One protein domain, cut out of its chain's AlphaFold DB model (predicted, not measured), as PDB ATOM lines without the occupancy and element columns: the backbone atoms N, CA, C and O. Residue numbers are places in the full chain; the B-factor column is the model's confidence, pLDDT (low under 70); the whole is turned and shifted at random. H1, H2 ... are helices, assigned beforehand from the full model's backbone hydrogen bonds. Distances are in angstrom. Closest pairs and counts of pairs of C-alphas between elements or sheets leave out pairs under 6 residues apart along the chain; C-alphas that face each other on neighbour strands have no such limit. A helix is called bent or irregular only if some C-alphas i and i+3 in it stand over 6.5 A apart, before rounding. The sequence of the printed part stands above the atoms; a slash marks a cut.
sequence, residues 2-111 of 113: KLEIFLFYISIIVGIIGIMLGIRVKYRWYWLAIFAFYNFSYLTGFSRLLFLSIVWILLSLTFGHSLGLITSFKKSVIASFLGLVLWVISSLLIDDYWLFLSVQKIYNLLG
ATOM      1  N   LYS A   2      25.122  29.008  21.778       83.38
ATOM      2  CA  LYS A   2      25.391  30.365  22.338       83.38
ATOM      3  C   LYS A   2      26.328  31.220  21.468       83.38
ATOM      4  O   LYS A   2      26.107  32.418  21.316       83.38
ATOM      5  N   LEU A   3      27.349  30.594  20.886       88.31
ATOM      6  CA  LEU A   3      28.332  31.271  20.039       88.31
ATOM      7  C   LEU A   3      27.754  31.695  18.681       88.31
ATOM      8  O   LEU A   3      28.027  32.797  18.229       88.31
ATOM      9  N   GLU A   4      26.907  30.880  18.053       87.81
ATOM     10  CA  GLU A   4      26.264  31.236  16.775       87.81
ATOM     11  C   GLU A   4      25.298  32.408  16.935       87.81
ATOM     12  O   GLU A   4      25.269  33.295  16.091       87.81
ATOM     13  N   ILE A   5      24.562  32.455  18.051       90.75
ATOM     14  CA  ILE A   5      23.695  33.589  18.393       90.75
ATOM     15  C   ILE A   5      24.536  34.860  18.577       90.75
ATOM     16  O   ILE A   5      24.179  35.923  18.074       90.75
ATOM     17  N   PHE A   6      25.681  34.759  19.256       93.56
ATOM     18  CA  PHE A   6      26.613  35.879  19.361       93.56
ATOM     19  C   PHE A   6      27.121  36.326  17.980       93.56
ATOM     20  O   PHE A   6      27.059  37.514  17.661       93.56
ATOM     21  N   LEU A   7      27.553  35.378  17.137       94.12
ATOM     22  CA  LEU A   7      28.012  35.638  15.768       94.12
ATOM     23  C   LEU A   7      26.916  36.268  14.900       94.12
ATOM     24  O   LEU A   7      27.211  37.138  14.085       94.12
ATOM     25  N   PHE A   8      25.659  35.886  15.098       93.44
ATOM     26  CA  PHE A   8      24.509  36.457  14.404       93.44
ATOM     27  C   PHE A   8      24.358  37.953  14.706       93.44
ATOM     28  O   PHE A   8      24.368  38.775  13.788       93.44
ATOM     29  N   TYR A   9      24.288  38.328  15.988       94.81
ATOM     30  CA  TYR A   9      24.101  39.728  16.379       94.81
ATOM     31  C   TYR A   9      25.317  40.595  16.057       94.81
ATOM     32  O   TYR A   9      25.157  41.707  15.546       94.81
ATOM     33  N   ILE A  10      26.533  40.095  16.300       96.44
ATOM     34  CA  ILE A  10      27.744  40.866  16.000       96.44
ATOM     35  C   ILE A  10      27.894  41.092  14.493       96.44
ATOM     36  O   ILE A  10      28.295  42.179  14.085       96.44
ATOM     37  N   SER A  11      27.495  40.125  13.658       96.62
ATOM     38  CA  SER A  11      27.530  40.267  12.199       96.62
ATOM     39  C   SER A  11      26.618  41.397  11.714       96.62
ATOM     40  O   SER A  11      27.012  42.165  10.842       96.62
ATOM     41  N   ILE A  12      25.437  41.581  12.315       95.94
ATOM     42  CA  ILE A  12      24.563  42.717  11.980       95.94
ATOM     43  C   ILE A  12      25.239  44.044  12.342       95.94
ATOM     44  O   ILE A  12      25.305  44.953  11.515       95.94
ATOM     45  N   ILE A  13      25.753  44.157  13.570       97.38
ATOM     46  CA  ILE A  13      26.359  45.397  14.080       97.38
ATOM     47  C   ILE A  13      27.559  45.793  13.214       97.38
ATOM     48  O   ILE A  13      27.635  46.920  12.725       97.38
ATOM     49  N   VAL A  14      28.470  44.848  12.977       97.62
ATOM     50  CA  VAL A  14      29.653  45.041  12.129       97.62
ATOM     51  C   VAL A  14      29.237  45.370  10.696       97.62
ATOM     52  O   VAL A  14      29.802  46.280  10.093       97.62
ATOM     53  N   GLY A  15      28.205  44.701  10.174       97.50
ATOM     54  CA  GLY A  15      27.625  44.977   8.863       97.50
ATOM     55  C   GLY A  15      27.182  46.430   8.706       97.50
ATOM     56  O   GLY A  15      27.616  47.120   7.782       97.50
ATOM     57  N   ILE A  16      26.366  46.920   9.641       97.44
ATOM     58  CA  ILE A  16      25.858  48.300   9.645       97.44
ATOM     59  C   ILE A  16      27.012  49.305   9.748       97.44
ATOM     60  O   ILE A  16      27.063  50.260   8.968       97.44
ATOM     61  N   ILE A  17      27.969  49.074  10.654       97.69
ATOM     62  CA  ILE A  17      29.154  49.932  10.805       97.69
ATOM     63  C   ILE A  17      29.950  49.985   9.493       97.69
ATOM     64  O   ILE A  17      30.321  51.068   9.040       97.69
ATOM     65  N   GLY A  18      30.165  48.839   8.841       97.56
ATOM     66  CA  GLY A  18      30.864  48.758   7.560       97.56
ATOM     67  C   GLY A  18      30.168  49.542   6.446       97.56
ATOM     68  O   GLY A  18      30.837  50.252   5.696       97.56
ATOM     69  N   ILE A  19      28.832  49.493   6.372       97.00
ATOM     70  CA  ILE A  19      28.056  50.297   5.413       97.00
ATOM     71  C   ILE A  19      28.241  51.788   5.701       97.00
ATOM     72  O   ILE A  19      28.548  52.556   4.790       97.00
ATOM     73  N   MET A  20      28.096  52.209   6.962       97.12
ATOM     74  CA  MET A  20      28.247  53.615   7.348       97.12
ATOM     75  C   MET A  20      29.638  54.157   6.997       97.12
ATOM     76  O   MET A  20      29.750  55.252   6.441       97.12
ATOM     77  N   LEU A  21      30.691  53.386   7.277       96.19
ATOM     78  CA  LEU A  21      32.068  53.737   6.922       96.19
ATOM     79  C   LEU A  21      32.299  53.709   5.403       96.19
ATOM     80  O   LEU A  21      33.022  54.557   4.877       96.19
ATOM     81  N   GLY A  22      31.665  52.775   4.692       94.50
ATOM     82  CA  GLY A  22      31.722  52.671   3.236       94.50
ATOM     83  C   GLY A  22      31.150  53.899   2.533       94.50
ATOM     84  O   GLY A  22      31.762  54.409   1.596       94.50
ATOM     85  N   ILE A  23      30.028  54.411   3.047       93.19
ATOM     86  CA  ILE A  23      29.355  55.612   2.540       93.19
ATOM     87  C   ILE A  23      30.126  56.885   2.914       93.19
ATOM     88  O   ILE A  23      30.296  57.765   2.073       93.19
ATOM     89  N   ARG A  24      30.560  57.018   4.177       91.69
ATOM     90  CA  ARG A  24      31.096  58.287   4.708       91.69
ATOM     91  C   ARG A  24      32.599  58.465   4.533       91.69
ATOM     92  O   ARG A  24      33.060  59.597   4.474       91.69
ATOM     93  N   VAL A  25      33.362  57.373   4.528       92.88
ATOM     94  CA  VAL A  25      34.829  57.419   4.596       92.88
ATOM     95  C   VAL A  25      35.437  56.944   3.284       92.88
ATOM     96  O   VAL A  25      36.011  57.745   2.550       92.88
ATOM     97  N   LYS A  26      35.353  55.640   2.991       93.19
ATOM     98  CA  LYS A  26      35.931  55.016   1.788       93.19
ATOM     99  C   LYS A  26      35.188  53.729   1.448       93.19
ATOM    100  O   LYS A  26      35.012  52.886   2.321       93.19
ATOM    101  N   TYR A  27      34.926  53.503   0.160       92.94
ATOM    102  CA  TYR A  27      34.253  52.298  -0.348       92.94
ATOM    103  C   TYR A  27      34.903  50.976   0.099       92.94
ATOM    104  O   TYR A  27      34.235  49.953   0.163       92.94
ATOM    105  N   ARG A  28      36.202  50.975   0.444       94.81
ATOM    106  CA  ARG A  28      36.911  49.783   0.942       94.81
ATOM    107  C   ARG A  28      36.275  49.194   2.206       94.81
ATOM    108  O   ARG A  28      36.388  47.996   2.423       94.81
ATOM    109  N   TRP A  29      35.587  50.004   3.009       96.56
ATOM    110  CA  TRP A  29      34.880  49.532   4.201       96.56
ATOM    111  C   TRP A  29      33.633  48.698   3.884       96.56
ATOM    112  O   TRP A  29      33.189  47.934   4.740       96.56
ATOM    113  N   TYR A  30      33.119  48.748   2.649       96.38
ATOM    114  CA  TYR A  30      32.067  47.830   2.220       96.38
ATOM    115  C   TYR A  30      32.511  46.366   2.274       96.38
ATOM    116  O   TYR A  30      31.662  45.517   2.507       96.38
ATOM    117  N   TRP A  31      33.810  46.053   2.166       96.69
ATOM    118  CA  TRP A  31      34.301  44.681   2.357       96.69
ATOM    119  C   TRP A  31      33.955  44.124   3.735       96.69
ATOM    120  O   TRP A  31      33.488  42.995   3.847       96.69
ATOM    121  N   LEU A  32      34.116  44.932   4.783       96.19
ATOM    122  CA  LEU A  32      33.754  44.539   6.143       96.19
ATOM    123  C   LEU A  32      32.244  44.274   6.255       96.19
ATOM    124  O   LEU A  32      31.839  43.277   6.848       96.19
ATOM    125  N   ALA A  33      31.422  45.111   5.615       96.88
ATOM    126  CA  ALA A  33      29.982  44.888   5.552       96.88
ATOM    127  C   ALA A  33      29.606  43.627   4.759       96.88
ATOM    128  O   ALA A  33      28.736  42.881   5.195       96.88
ATOM    129  N   ILE A  34      30.277  43.366   3.635       97.38
ATOM    130  CA  ILE A  34      30.087  42.176   2.796       97.38
ATOM    131  C   ILE A  34      30.321  40.910   3.615       97.38
ATOM    132  O   ILE A  34      29.438  40.060   3.670       97.38
ATOM    133  N   PHE A  35      31.467  40.798   4.292       96.19
ATOM    134  CA  PHE A  35      31.780  39.608   5.089       96.19
ATOM    135  C   PHE A  35      30.787  39.409   6.233       96.19
ATOM    136  O   PHE A  35      30.315  38.295   6.459       96.19
ATOM    137  N   ALA A  36      30.427  40.491   6.922       96.69
ATOM    138  CA  ALA A  36      29.505  40.431   8.044       96.69
ATOM    139  C   ALA A  36      28.080  40.055   7.598       96.69
ATOM    140  O   ALA A  36      27.495  39.121   8.142       96.69
ATOM    141  N   PHE A  37      27.535  40.691   6.556       96.94
ATOM    142  CA  PHE A  37      26.203  40.352   6.046       96.94
ATOM    143  C   PHE A  37      26.145  38.991   5.353       96.94
ATOM    144  O   PHE A  37      25.104  38.343   5.405       96.94
ATOM    145  N   TYR A  38      27.239  38.526   4.754       96.12
ATOM    146  CA  TYR A  38      27.315  37.178   4.198       96.12
ATOM    147  C   TYR A  38      27.262  36.116   5.299       96.12
ATOM    148  O   TYR A  38      26.485  35.166   5.206       96.12
ATOM    149  N   ASN A  39      27.999  36.328   6.393       95.38
ATOM    150  CA  ASN A  39      27.928  35.463   7.564       95.38
ATOM    151  C   ASN A  39      26.537  35.485   8.218       95.38
ATOM    152  O   ASN A  39      25.953  34.448   8.522       95.38
ATOM    153  N   PHE A  40      25.971  36.680   8.384       95.44
ATOM    154  CA  PHE A  40      24.615  36.860   8.890       95.44
ATOM    155  C   PHE A  40      23.580  36.131   8.023       95.44
ATOM    156  O   PHE A  40      22.765  35.371   8.538       95.44
ATOM    157  N   SER A  41      23.654  36.312   6.704       94.88
ATOM    158  CA  SER A  41      22.804  35.630   5.732       94.88
ATOM    159  C   SER A  41      22.882  34.113   5.911       94.88
ATOM    160  O   SER A  41      21.839  33.484   6.067       94.88
ATOM    161  N   TYR A  42      24.078  33.531   6.030       93.44
ATOM    162  CA  TYR A  42      24.240  32.097   6.286       93.44
ATOM    163  C   TYR A  42      23.520  31.620   7.560       93.44
ATOM    164  O   TYR A  42      22.835  30.595   7.538       93.44
ATOM    165  N   LEU A  43      23.632  32.387   8.649       92.88
ATOM    166  CA  LEU A  43      23.040  32.064   9.951       92.88
ATOM    167  C   LEU A  43      21.506  32.206   9.994       92.88
ATOM    168  O   LEU A  43      20.868  31.621  10.865       92.88
ATOM    169  N   THR A  44      20.892  32.956   9.072       88.56
ATOM    170  CA  THR A  44      19.436  33.235   9.087       88.56
ATOM    171  C   THR A  44      18.539  32.087   8.608       88.56
ATOM    172  O   THR A  44      17.315  32.214   8.658       88.56
ATOM    173  N   GLY A  45      19.091  30.950   8.170       79.69
ATOM    174  CA  GLY A  45      18.311  29.726   7.943       79.69
ATOM    175  C   GLY A  45      17.330  29.784   6.762       79.69
ATOM    176  O   GLY A  45      17.659  29.301   5.685       79.69
ATOM    177  N   PHE A  46      16.128  30.328   6.966       69.94
ATOM    178  CA  PHE A  46      15.056  30.415   5.960       69.94
ATOM    179  C   PHE A  46      15.132  31.678   5.093       69.94
ATOM    180  O   PHE A  46      14.648  31.688   3.967       69.94
ATOM    181  N   SER A  47      15.746  32.749   5.598       83.62
ATOM    182  CA  SER A  47      15.823  34.043   4.901       83.62
ATOM    183  C   SER A  47      17.203  34.323   4.303       83.62
ATOM    184  O   SER A  47      17.495  35.475   3.970       83.62
ATOM    185  N   ARG A  48      18.054  33.292   4.147       87.69
ATOM    186  CA  ARG A  48      19.460  33.472   3.734       87.69
ATOM    187  C   ARG A  48      19.552  34.227   2.422       87.69
ATOM    188  O   ARG A  48      20.248  35.236   2.360       87.69
ATOM    189  N   LEU A  49      18.785  33.815   1.414       89.50
ATOM    190  CA  LEU A  49      18.779  34.463   0.103       89.50
ATOM    191  C   LEU A  49      18.362  35.933   0.169       89.50
ATOM    192  O   LEU A  49      18.997  36.768  -0.467       89.50
ATOM    193  N   LEU A  50      17.360  36.277   0.982       89.94
ATOM    194  CA  LEU A  50      16.914  37.663   1.118       89.94
ATOM    195  C   LEU A  50      18.033  38.548   1.669       89.94
ATOM    196  O   LEU A  50      18.313  39.605   1.108       89.94
ATOM    197  N   PHE A  51      18.728  38.106   2.715       92.00
ATOM    198  CA  PHE A  51      19.851  38.863   3.275       92.00
ATOM    199  C   PHE A  51      21.109  38.812   2.399       92.00
ATOM    200  O   PHE A  51      21.916  39.742   2.433       92.00
ATOM    201  N   LEU A  52      21.246  37.790   1.549       94.88
ATOM    202  CA  LEU A  52      22.308  37.708   0.548       94.88
ATOM    203  C   LEU A  52      22.182  38.820  -0.507       94.88
ATOM    204  O   LEU A  52      23.194  39.271  -1.034       94.88
ATOM    205  N   SER A  53      20.976  39.333  -0.776       96.31
ATOM    206  CA  SER A  53      20.784  40.466  -1.697       96.31
ATOM    207  C   SER A  53      21.585  41.712  -1.285       96.31
ATOM    208  O   SER A  53      22.161  42.394  -2.135       96.31
ATOM    209  N   ILE A  54      21.712  41.963   0.025       96.19
ATOM    210  CA  ILE A  54      22.514  43.062   0.579       96.19
ATOM    211  C   ILE A  54      23.988  42.866   0.214       96.19
ATOM    212  O   ILE A  54      24.657  43.812  -0.200       96.19
ATOM    213  N   VAL A  55      24.486  41.631   0.308       97.12
ATOM    214  CA  VAL A  55      25.865  41.283  -0.058       97.12
ATOM    215  C   VAL A  55      26.129  41.591  -1.531       97.12
ATOM    216  O   VAL A  55      27.135  42.220  -1.849       97.12
ATOM    217  N   TRP A  56      25.208  41.229  -2.424       97.62
ATOM    218  CA  TRP A  56      25.337  41.509  -3.857       97.62
ATOM    219  C   TRP A  56      25.284  43.000  -4.198       97.62
ATOM    220  O   TRP A  56      26.069  43.465  -5.028       97.62
ATOM    221  N   ILE A  57      24.416  43.772  -3.533       97.88
ATOM    222  CA  ILE A  57      24.402  45.238  -3.653       97.88
ATOM    223  C   ILE A  57      25.769  45.806  -3.261       97.88
ATOM    224  O   ILE A  57      26.364  46.583  -4.011       97.88
ATOM    225  N   LEU A  58      26.287  45.405  -2.099       97.62
ATOM    226  CA  LEU A  58      27.559  45.909  -1.589       97.62
ATOM    227  C   LEU A  58      28.739  45.480  -2.462       97.62
ATOM    228  O   LEU A  58      29.640  46.288  -2.681       97.62
ATOM    229  N   LEU A  59      28.737  44.259  -3.003       97.56
ATOM    230  CA  LEU A  59      29.747  43.800  -3.959       97.56
ATOM    231  C   LEU A  59      29.742  44.665  -5.217       97.56
ATOM    232  O   LEU A  59      30.791  45.177  -5.601       97.56
ATOM    233  N   SER A  60      28.569  44.898  -5.812       97.75
ATOM    234  CA  SER A  60      28.431  45.771  -6.983       97.75
ATOM    235  C   SER A  60      28.963  47.183  -6.710       97.75
ATOM    236  O   SER A  60      29.772  47.707  -7.480       97.75
ATOM    237  N   LEU A  61      28.602  47.778  -5.567       97.00
ATOM    238  CA  LEU A  61      29.125  49.080  -5.142       97.00
ATOM    239  C   LEU A  61      30.646  49.058  -4.950       97.00
ATOM    240  O   LEU A  61      31.346  49.962  -5.402       97.00
ATOM    241  N   THR A  62      31.173  48.023  -4.300       96.81
ATOM    242  CA  THR A  62      32.604  47.889  -4.010       96.81
ATOM    243  C   THR A  62      33.419  47.758  -5.287       96.81
ATOM    244  O   THR A  62      34.407  48.476  -5.454       96.81
ATOM    245  N   PHE A  63      33.000  46.897  -6.215       96.56
ATOM    246  CA  PHE A  63      33.657  46.739  -7.511       96.56
ATOM    247  C   PHE A  63      33.517  47.995  -8.366       96.56
ATOM    248  O   PHE A  63      34.515  48.494  -8.883       96.56
ATOM    249  N   GLY A  64      32.317  48.568  -8.454       96.38
ATOM    250  CA  GLY A  64      32.082  49.774  -9.238       96.38
ATOM    251  C   GLY A  64      32.885  50.982  -8.743       96.38
ATOM    252  O   GLY A  64      33.398  51.746  -9.559       96.38
ATOM    253  N   HIS A  65      33.061  51.145  -7.427       95.12
ATOM    254  CA  HIS A  65      33.959  52.164  -6.879       95.12
ATOM    255  C   HIS A  65      35.440  51.818  -7.089       95.12
ATOM    256  O   HIS A  65      36.220  52.708  -7.420       95.12
ATOM    257  N   SER A  66      35.832  50.547  -6.947       94.56
ATOM    258  CA  SER A  66      37.223  50.104  -7.157       94.56
ATOM    259  C   SER A  66      37.703  50.332  -8.588       94.56
ATOM    260  O   SER A  66      38.857  50.690  -8.795       94.56
ATOM    261  N   LEU A  67      36.810  50.159  -9.563       95.88
ATOM    262  CA  LEU A  67      37.078  50.384 -10.984       95.88
ATOM    263  C   LEU A  67      36.930  51.858 -11.401       95.88
ATOM    264  O   LEU A  67      37.059  52.176 -12.578       95.88
ATOM    265  N   GLY A  68      36.606  52.764 -10.470       93.44
ATOM    266  CA  GLY A  68      36.365  54.178 -10.777       93.44
ATOM    267  C   GLY A  68      35.099  54.442 -11.606       93.44
ATOM    268  O   GLY A  68      34.894  55.557 -12.080       93.44
ATOM    269  N   LEU A  69      34.223  53.446 -11.774       93.69
ATOM    270  CA  LEU A  69      32.984  53.570 -12.547       93.69
ATOM    271  C   LEU A  69      31.936  54.397 -11.792       93.69
ATOM    272  O   LEU A  69      31.213  55.194 -12.399       93.69
ATOM    273  N   ILE A  70      31.878  54.243 -10.464       94.44
ATOM    274  CA  ILE A  70      30.937  54.945  -9.585       94.44
ATOM    275  C   ILE A  70      31.571  56.235  -9.056       94.44
ATOM    276  O   ILE A  70      32.310  56.237  -8.072       94.44
ATOM    277  N   THR A  71      31.227  57.345  -9.705       92.25
ATOM    278  CA  THR A  71      31.696  58.696  -9.354       92.25
ATOM    279  C   THR A  71      30.603  59.597  -8.779       92.25
ATOM    280  O   THR A  71      30.883  60.714  -8.358       92.25
ATOM    281  N   SER A  72      29.345  59.149  -8.775       93.44
ATOM    282  CA  SER A  72      28.204  59.947  -8.322       93.44
ATOM    283  C   SER A  72      27.109  59.075  -7.719       93.44
ATOM    284  O   SER A  72      26.990  57.894  -8.047       93.44
ATOM    285  N   PHE A  73      26.255  59.685  -6.894       91.31
ATOM    286  CA  PHE A  73      25.140  59.005  -6.232       91.31
ATOM    287  C   PHE A  73      24.210  58.276  -7.215       91.31
ATOM    288  O   PHE A  73      23.821  57.138  -6.975       91.31
ATOM    289  N   LYS A  74      23.908  58.887  -8.372       95.00
ATOM    290  CA  LYS A  74      23.082  58.251  -9.415       95.00
ATOM    291  C   LYS A  74      23.696  56.938  -9.903       95.00
ATOM    292  O   LYS A  74      22.989  55.948 -10.057       95.00
ATOM    293  N   LYS A  75      25.016  56.914 -10.109       95.44
ATOM    294  CA  LYS A  75      25.724  55.693 -10.507       95.44
ATOM    295  C   LYS A  75      25.750  54.657  -9.386       95.44
ATOM    296  O   LYS A  75      25.659  53.474  -9.687       95.44
ATOM    297  N   SER A  76      25.812  55.080  -8.121       95.06
ATOM    298  CA  SER A  76      25.681  54.168  -6.977       95.06
ATOM    299  C   SER A  76      24.315  53.484  -6.974       95.06
ATOM    300  O   SER A  76      24.254  52.274  -6.820       95.06
ATOM    301  N   VAL A  77      23.229  54.224  -7.224       96.44
ATOM    302  CA  VAL A  77      21.875  53.649  -7.317       96.44
ATOM    303  C   VAL A  77      21.789  52.620  -8.448       96.44
ATOM    304  O   VAL A  77      21.317  51.509  -8.224       96.44
ATOM    305  N   ILE A  78      22.297  52.950  -9.642       96.94
ATOM    306  CA  ILE A  78      22.320  52.020 -10.785       96.94
ATOM    307  C   ILE A  78      23.135  50.764 -10.451       96.94
ATOM    308  O   ILE A  78      22.692  49.651 -10.720       96.94
ATOM    309  N   ALA A  79      24.304  50.923  -9.829       96.88
ATOM    310  CA  ALA A  79      25.125  49.797  -9.403       96.88
ATOM    311  C   ALA A  79      24.409  48.918  -8.367       96.88
ATOM    312  O   ALA A  79      24.453  47.694  -8.480       96.88
ATOM    313  N   SER A  80      23.691  49.502  -7.404       97.12
ATOM    314  CA  SER A  80      22.869  48.735  -6.463       97.12
ATOM    315  C   SER A  80      21.791  47.913  -7.177       97.12
ATOM    316  O   SER A  80      21.624  46.736  -6.865       97.12
ATOM    317  N   PHE A  81      21.114  48.484  -8.184       97.81
ATOM    318  CA  PHE A  81      20.163  47.736  -9.017       97.81
ATOM    319  C   PHE A  81      20.834  46.598  -9.792       97.81
ATOM    320  O   PHE A  81      20.298  45.494  -9.820       97.81
ATOM    321  N   LEU A  82      22.020  46.820 -10.364       97.44
ATOM    322  CA  LEU A  82      22.789  45.752 -11.015       97.44
ATOM    323  C   LEU A  82      23.141  44.626 -10.034       97.44
ATOM    324  O   LEU A  82      23.023  43.457 -10.384       97.44
ATOM    325  N   GLY A  83      23.507  44.968  -8.796       97.69
ATOM    326  CA  GLY A  83      23.736  43.987  -7.733       97.69
ATOM    327  C   GLY A  83      22.491  43.146  -7.446       97.69
ATOM    328  O   GLY A  83      22.584  41.926  -7.377       97.69
ATOM    329  N   LEU A  84      21.314  43.773  -7.366       97.69
ATOM    330  CA  LEU A  84      20.046  43.054  -7.203       97.69
ATOM    331  C   LEU A  84      19.732  42.133  -8.387       97.69
ATOM    332  O   LEU A  84      19.309  41.001  -8.173       97.69
ATOM    333  N   VAL A  85      19.963  42.576  -9.623       97.75
ATOM    334  CA  VAL A  85      19.764  41.734 -10.814       97.75
ATOM    335  C   VAL A  85      20.685  40.512 -10.771       97.75
ATOM    336  O   VAL A  85      20.223  39.391 -10.971       97.75
ATOM    337  N   LEU A  86      21.967  40.704 -10.447       96.94
ATOM    338  CA  LEU A  86      22.926  39.605 -10.299       96.94
ATOM    339  C   LEU A  86      22.549  38.652  -9.163       96.94
ATOM    340  O   LEU A  86      22.711  37.441  -9.308       96.94
ATOM    341  N   TRP A  87      22.009  39.175  -8.062       96.81
ATOM    342  CA  TRP A  87      21.473  38.358  -6.980       96.81
ATOM    343  C   TRP A  87      20.300  37.490  -7.442       96.81
ATOM    344  O   TRP A  87      20.308  36.292  -7.162       96.81
ATOM    345  N   VAL A  88      19.325  38.052  -8.169       95.88
ATOM    346  CA  VAL A  88      18.185  37.286  -8.706       95.88
ATOM    347  C   VAL A  88      18.686  36.176  -9.624       95.88
ATOM    348  O   VAL A  88      18.316  35.022  -9.440       95.88
ATOM    349  N   ILE A  89      19.569  36.506 -10.571       95.75
ATOM    350  CA  ILE A  89      20.154  35.526 -11.495       95.75
ATOM    351  C   ILE A  89      20.861  34.413 -10.714       95.75
ATOM    352  O   ILE A  89      20.618  33.235 -10.960       95.75
ATOM    353  N   SER A  90      21.694  34.775  -9.739       93.06
ATOM    354  CA  SER A  90      22.440  33.804  -8.935       93.06
ATOM    355  C   SER A  90      21.517  32.914  -8.109       93.06
ATOM    356  O   SER A  90      21.737  31.715  -8.060       93.06
ATOM    357  N   SER A  91      20.460  33.473  -7.519       91.62
ATOM    358  CA  SER A  91      19.504  32.722  -6.688       91.62
ATOM    359  C   SER A  91      18.613  31.779  -7.503       91.62
ATOM    360  O   SER A  91      18.060  30.836  -6.955       91.62
ATOM    361  N   LEU A  92      18.440  32.038  -8.804       93.38
ATOM    362  CA  LEU A  92      17.674  31.167  -9.701       93.38
ATOM    363  C   LEU A  92      18.532  30.074 -10.346       93.38
ATOM    364  O   LEU A  92      18.004  29.029 -10.713       93.38
ATOM    365  N   LEU A  93      19.830  30.329 -10.537       94.62
ATOM    366  CA  LEU A  93      20.728  29.438 -11.279       94.62
ATOM    367  C   LEU A  93      21.655  28.608 -10.388       94.62
ATOM    368  O   LEU A  93      22.125  27.558 -10.822       94.62
ATOM    369  N   ILE A  94      21.968  29.085  -9.184       91.75
ATOM    370  CA  ILE A  94      22.940  28.470  -8.281       91.75
ATOM    371  C   ILE A  94      22.198  27.979  -7.044       91.75
ATOM    372  O   ILE A  94      21.516  28.754  -6.383       91.75
ATOM    373  N   ASP A  95      22.371  26.698  -6.719       88.81
ATOM    374  CA  ASP A  95      21.842  26.128  -5.479       88.81
ATOM    375  C   ASP A  95      22.436  26.844  -4.254       88.81
ATOM    376  O   ASP A  95      23.647  27.103  -4.196       88.81
ATOM    377  N   ASP A  96      21.592  27.129  -3.261       84.88
ATOM    378  CA  ASP A  96      21.961  27.753  -1.988       84.88
ATOM    379  C   ASP A  96      23.189  27.089  -1.353       84.88
ATOM    380  O   ASP A  96      24.057  27.773  -0.805       84.88
ATOM    381  N   TYR A  97      23.313  25.763  -1.473       89.25
ATOM    382  CA  TYR A  97      24.472  25.016  -1.000       89.25
ATOM    383  C   TYR A  97      25.786  25.587  -1.544       89.25
ATOM    384  O   TYR A  97      26.721  25.856  -0.785       89.25
ATOM    385  N   TRP A  98      25.860  25.833  -2.853       91.50
ATOM    386  CA  TRP A  98      27.065  26.356  -3.494       91.50
ATOM    387  C   TRP A  98      27.320  27.817  -3.133       91.50
ATOM    388  O   TRP A  98      28.476  28.209  -2.963       91.50
ATOM    389  N   LEU A  99      26.259  28.607  -2.952       90.12
ATOM    390  CA  LEU A  99      26.364  30.007  -2.537       90.12
ATOM    391  C   LEU A  99      26.941  30.165  -1.128       90.12
ATOM    392  O   LEU A  99      27.577  31.181  -0.853       90.12
ATOM    393  N   PHE A 100      26.758  29.182  -0.244       92.88
ATOM    394  CA  PHE A 100      27.203  29.236   1.154       92.88
ATOM    395  C   PHE A 100      28.332  28.262   1.514       92.88
ATOM    396  O   PHE A 100      28.814  28.284   2.652       92.88
ATOM    397  N   LEU A 101      28.808  27.456   0.560       92.31
ATOM    398  CA  LEU A 101      29.809  26.408   0.780       92.31
ATOM    399  C   LEU A 101      31.049  26.901   1.539       92.31
ATOM    400  O   LEU A 101      31.570  26.210   2.416       92.31
ATOM    401  N   SER A 102      31.533  28.099   1.212       90.00
ATOM    402  CA  SER A 102      32.720  28.685   1.842       90.00
ATOM    403  C   SER A 102      32.519  28.930   3.338       90.00
ATOM    404  O   SER A 102      33.373  28.556   4.139       90.00
ATOM    405  N   VAL A 103      31.380  29.510   3.733       92.19
ATOM    406  CA  VAL A 103      31.067  29.765   5.151       92.19
ATOM    407  C   VAL A 103      30.810  28.453   5.871       92.19
ATOM    408  O   VAL A 103      31.336  28.248   6.959       92.19
ATOM    409  N   GLN A 104      30.095  27.524   5.235       91.75
ATOM    410  CA  GLN A 104      29.853  26.202   5.803       91.75
ATOM    411  C   GLN A 104      31.162  25.471   6.130       91.75
ATOM    412  O   GLN A 104      31.316  24.944   7.229       91.75
ATOM    413  N   LYS A 105      32.150  25.497   5.226       93.31
ATOM    414  CA  LYS A 105      33.475  24.907   5.482       93.31
ATOM    415  C   LYS A 105      34.186  25.554   6.672       93.31
ATOM    416  O   LYS A 105      34.788  24.838   7.466       93.31
ATOM    417  N   ILE A 106      34.101  26.878   6.812       92.31
ATOM    418  CA  ILE A 106      34.684  27.600   7.955       92.31
ATOM    419  C   ILE A 106      33.996  27.177   9.260       92.31
ATOM    420  O   ILE A 106      34.676  26.877  10.236       92.31
ATOM    421  N   TYR A 107      32.667  27.096   9.271       91.81
ATOM    422  CA  TYR A 107      31.901  26.689  10.452       91.81
ATOM    423  C   TYR A 107      32.194  25.245  10.866       91.81
ATOM    424  O   TYR A 107      32.419  24.990  12.049       91.81
ATOM    425  N   ASN A 108      32.286  24.324   9.903       91.38
ATOM    426  CA  ASN A 108      32.675  22.936  10.158       91.38
ATOM    427  C   ASN A 108      34.082  22.851  10.768       91.38
ATOM    428  O   ASN A 108      34.299  22.114  11.725       91.38
ATOM    429  N   LEU A 109      35.034  23.627  10.241       92.25
ATOM    430  CA  LEU A 109      36.409  23.657  10.747       92.25
ATOM    431  C   LEU A 109      36.495  24.205  12.179       92.25
ATOM    432  O   LEU A 109      37.348  23.778  12.951       92.25
ATOM    433  N   LEU A 110      35.599  25.124  12.545       89.12
ATOM    434  CA  LEU A 110      35.495  25.683  13.893       89.12
ATOM    435  C   LEU A 110      34.667  24.815  14.861       89.12
ATOM    436  O   LEU A 110      34.507  25.201  16.019       89.12
ATOM    437  N   GLY A 111      34.131  23.671  14.415       87.56
ATOM    438  CA  GLY A 111      33.268  22.808  15.232       87.56
ATOM    439  C   GLY A 111      31.936  23.465  15.613       87.56
ATOM    440  O   GLY A 111      31.397  23.198  16.684       87.56
TER     441      GLY A 111
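This is residues 2 to 111 of the 113 residues of an uncharacterized protein of Carboxydothermus islandicus (UniProt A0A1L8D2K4). Four long helices, H1 to H4, run back and forth one after another in a row, and the shorter H5 lies across the end of the row where H2 ends and H3 begins. H1, H2 and H3 lie side by side with H2 in the middle, while H4 crosses H3 at a slant on the side away from H2. The printed part has 110 residues with five named helices, H1 to H5 in chain order, and no named strand; its class is all helix. It is compact, with a radius of gyration of the C-alphas of 14.3 A and a rounded outline of 43 by 32 by 20 A.

H1, residues 2 to 24, touches H2, residues 27 to 43, and their closest C-alphas are those of Gly 15 and Ala 33, 4.1 A apart. The two form a helical hairpin at a shallow tilt of 26 degrees, opposite ways. H2 is the hub, touching three other helices. It forms a second helical hairpin with H3, residues 48 to 66, at a shallow tilt of 14 degrees, opposite ways; their closest C-alphas, those of Ser 41 and Arg 48, are 4.5 A apart. H1 and H3 are near each other. H3 touches H4, residues 73 to 93, at a steep tilt of 45 degrees, opposite ways, with the C-alphas of Ile 57 and Gly 83 closest at 4.3 A. H5, residues 96 to 109, only just touches H2, with 3 pairs of C-alphas within 8 A. The closest pair there is Tyr 42 and Phe 100, 6.6 A apart, and the helices are about perpendicular at 88 degrees. H2 touches H5 with residues 39 to 42 alone, and H5 touches H2 with residues 100 to 103 alone. The packing is part aligned, part crossed: of four touching pairs, two are at a shallow tilt. H4 and H5 meet only through their link; H4 is apart from H1 and H2. In H1 and H4 every O i to N i+4 pair is within hydrogen-bond range; the counts are 11 of 13 in H2, 13 of 15 in H3 and 8 of 10 in H5.

H1 begins at C-alpha 2 (25.391, 30.365, 22.338) and is 33.5 A long from first to last C-alpha. H2 measures 25.3 A, H3 26.7 A and H4 30.3 A, the last beginning at C-alpha 73 (25.140, 59.005, -6.232). H5 measures 19.7 A and ends at C-alpha 109 (36.409, 23.657, 10.747); it is irregular, with C-alphas 99 and 102 7.8 A apart.

The two C-alphas farthest apart, those of Lys 74 and Gly 111, are 44.4 A apart. The printed part has no cut and no long link. Mean pLDDT of the printed part is 93.8, and residue 46 is under 70.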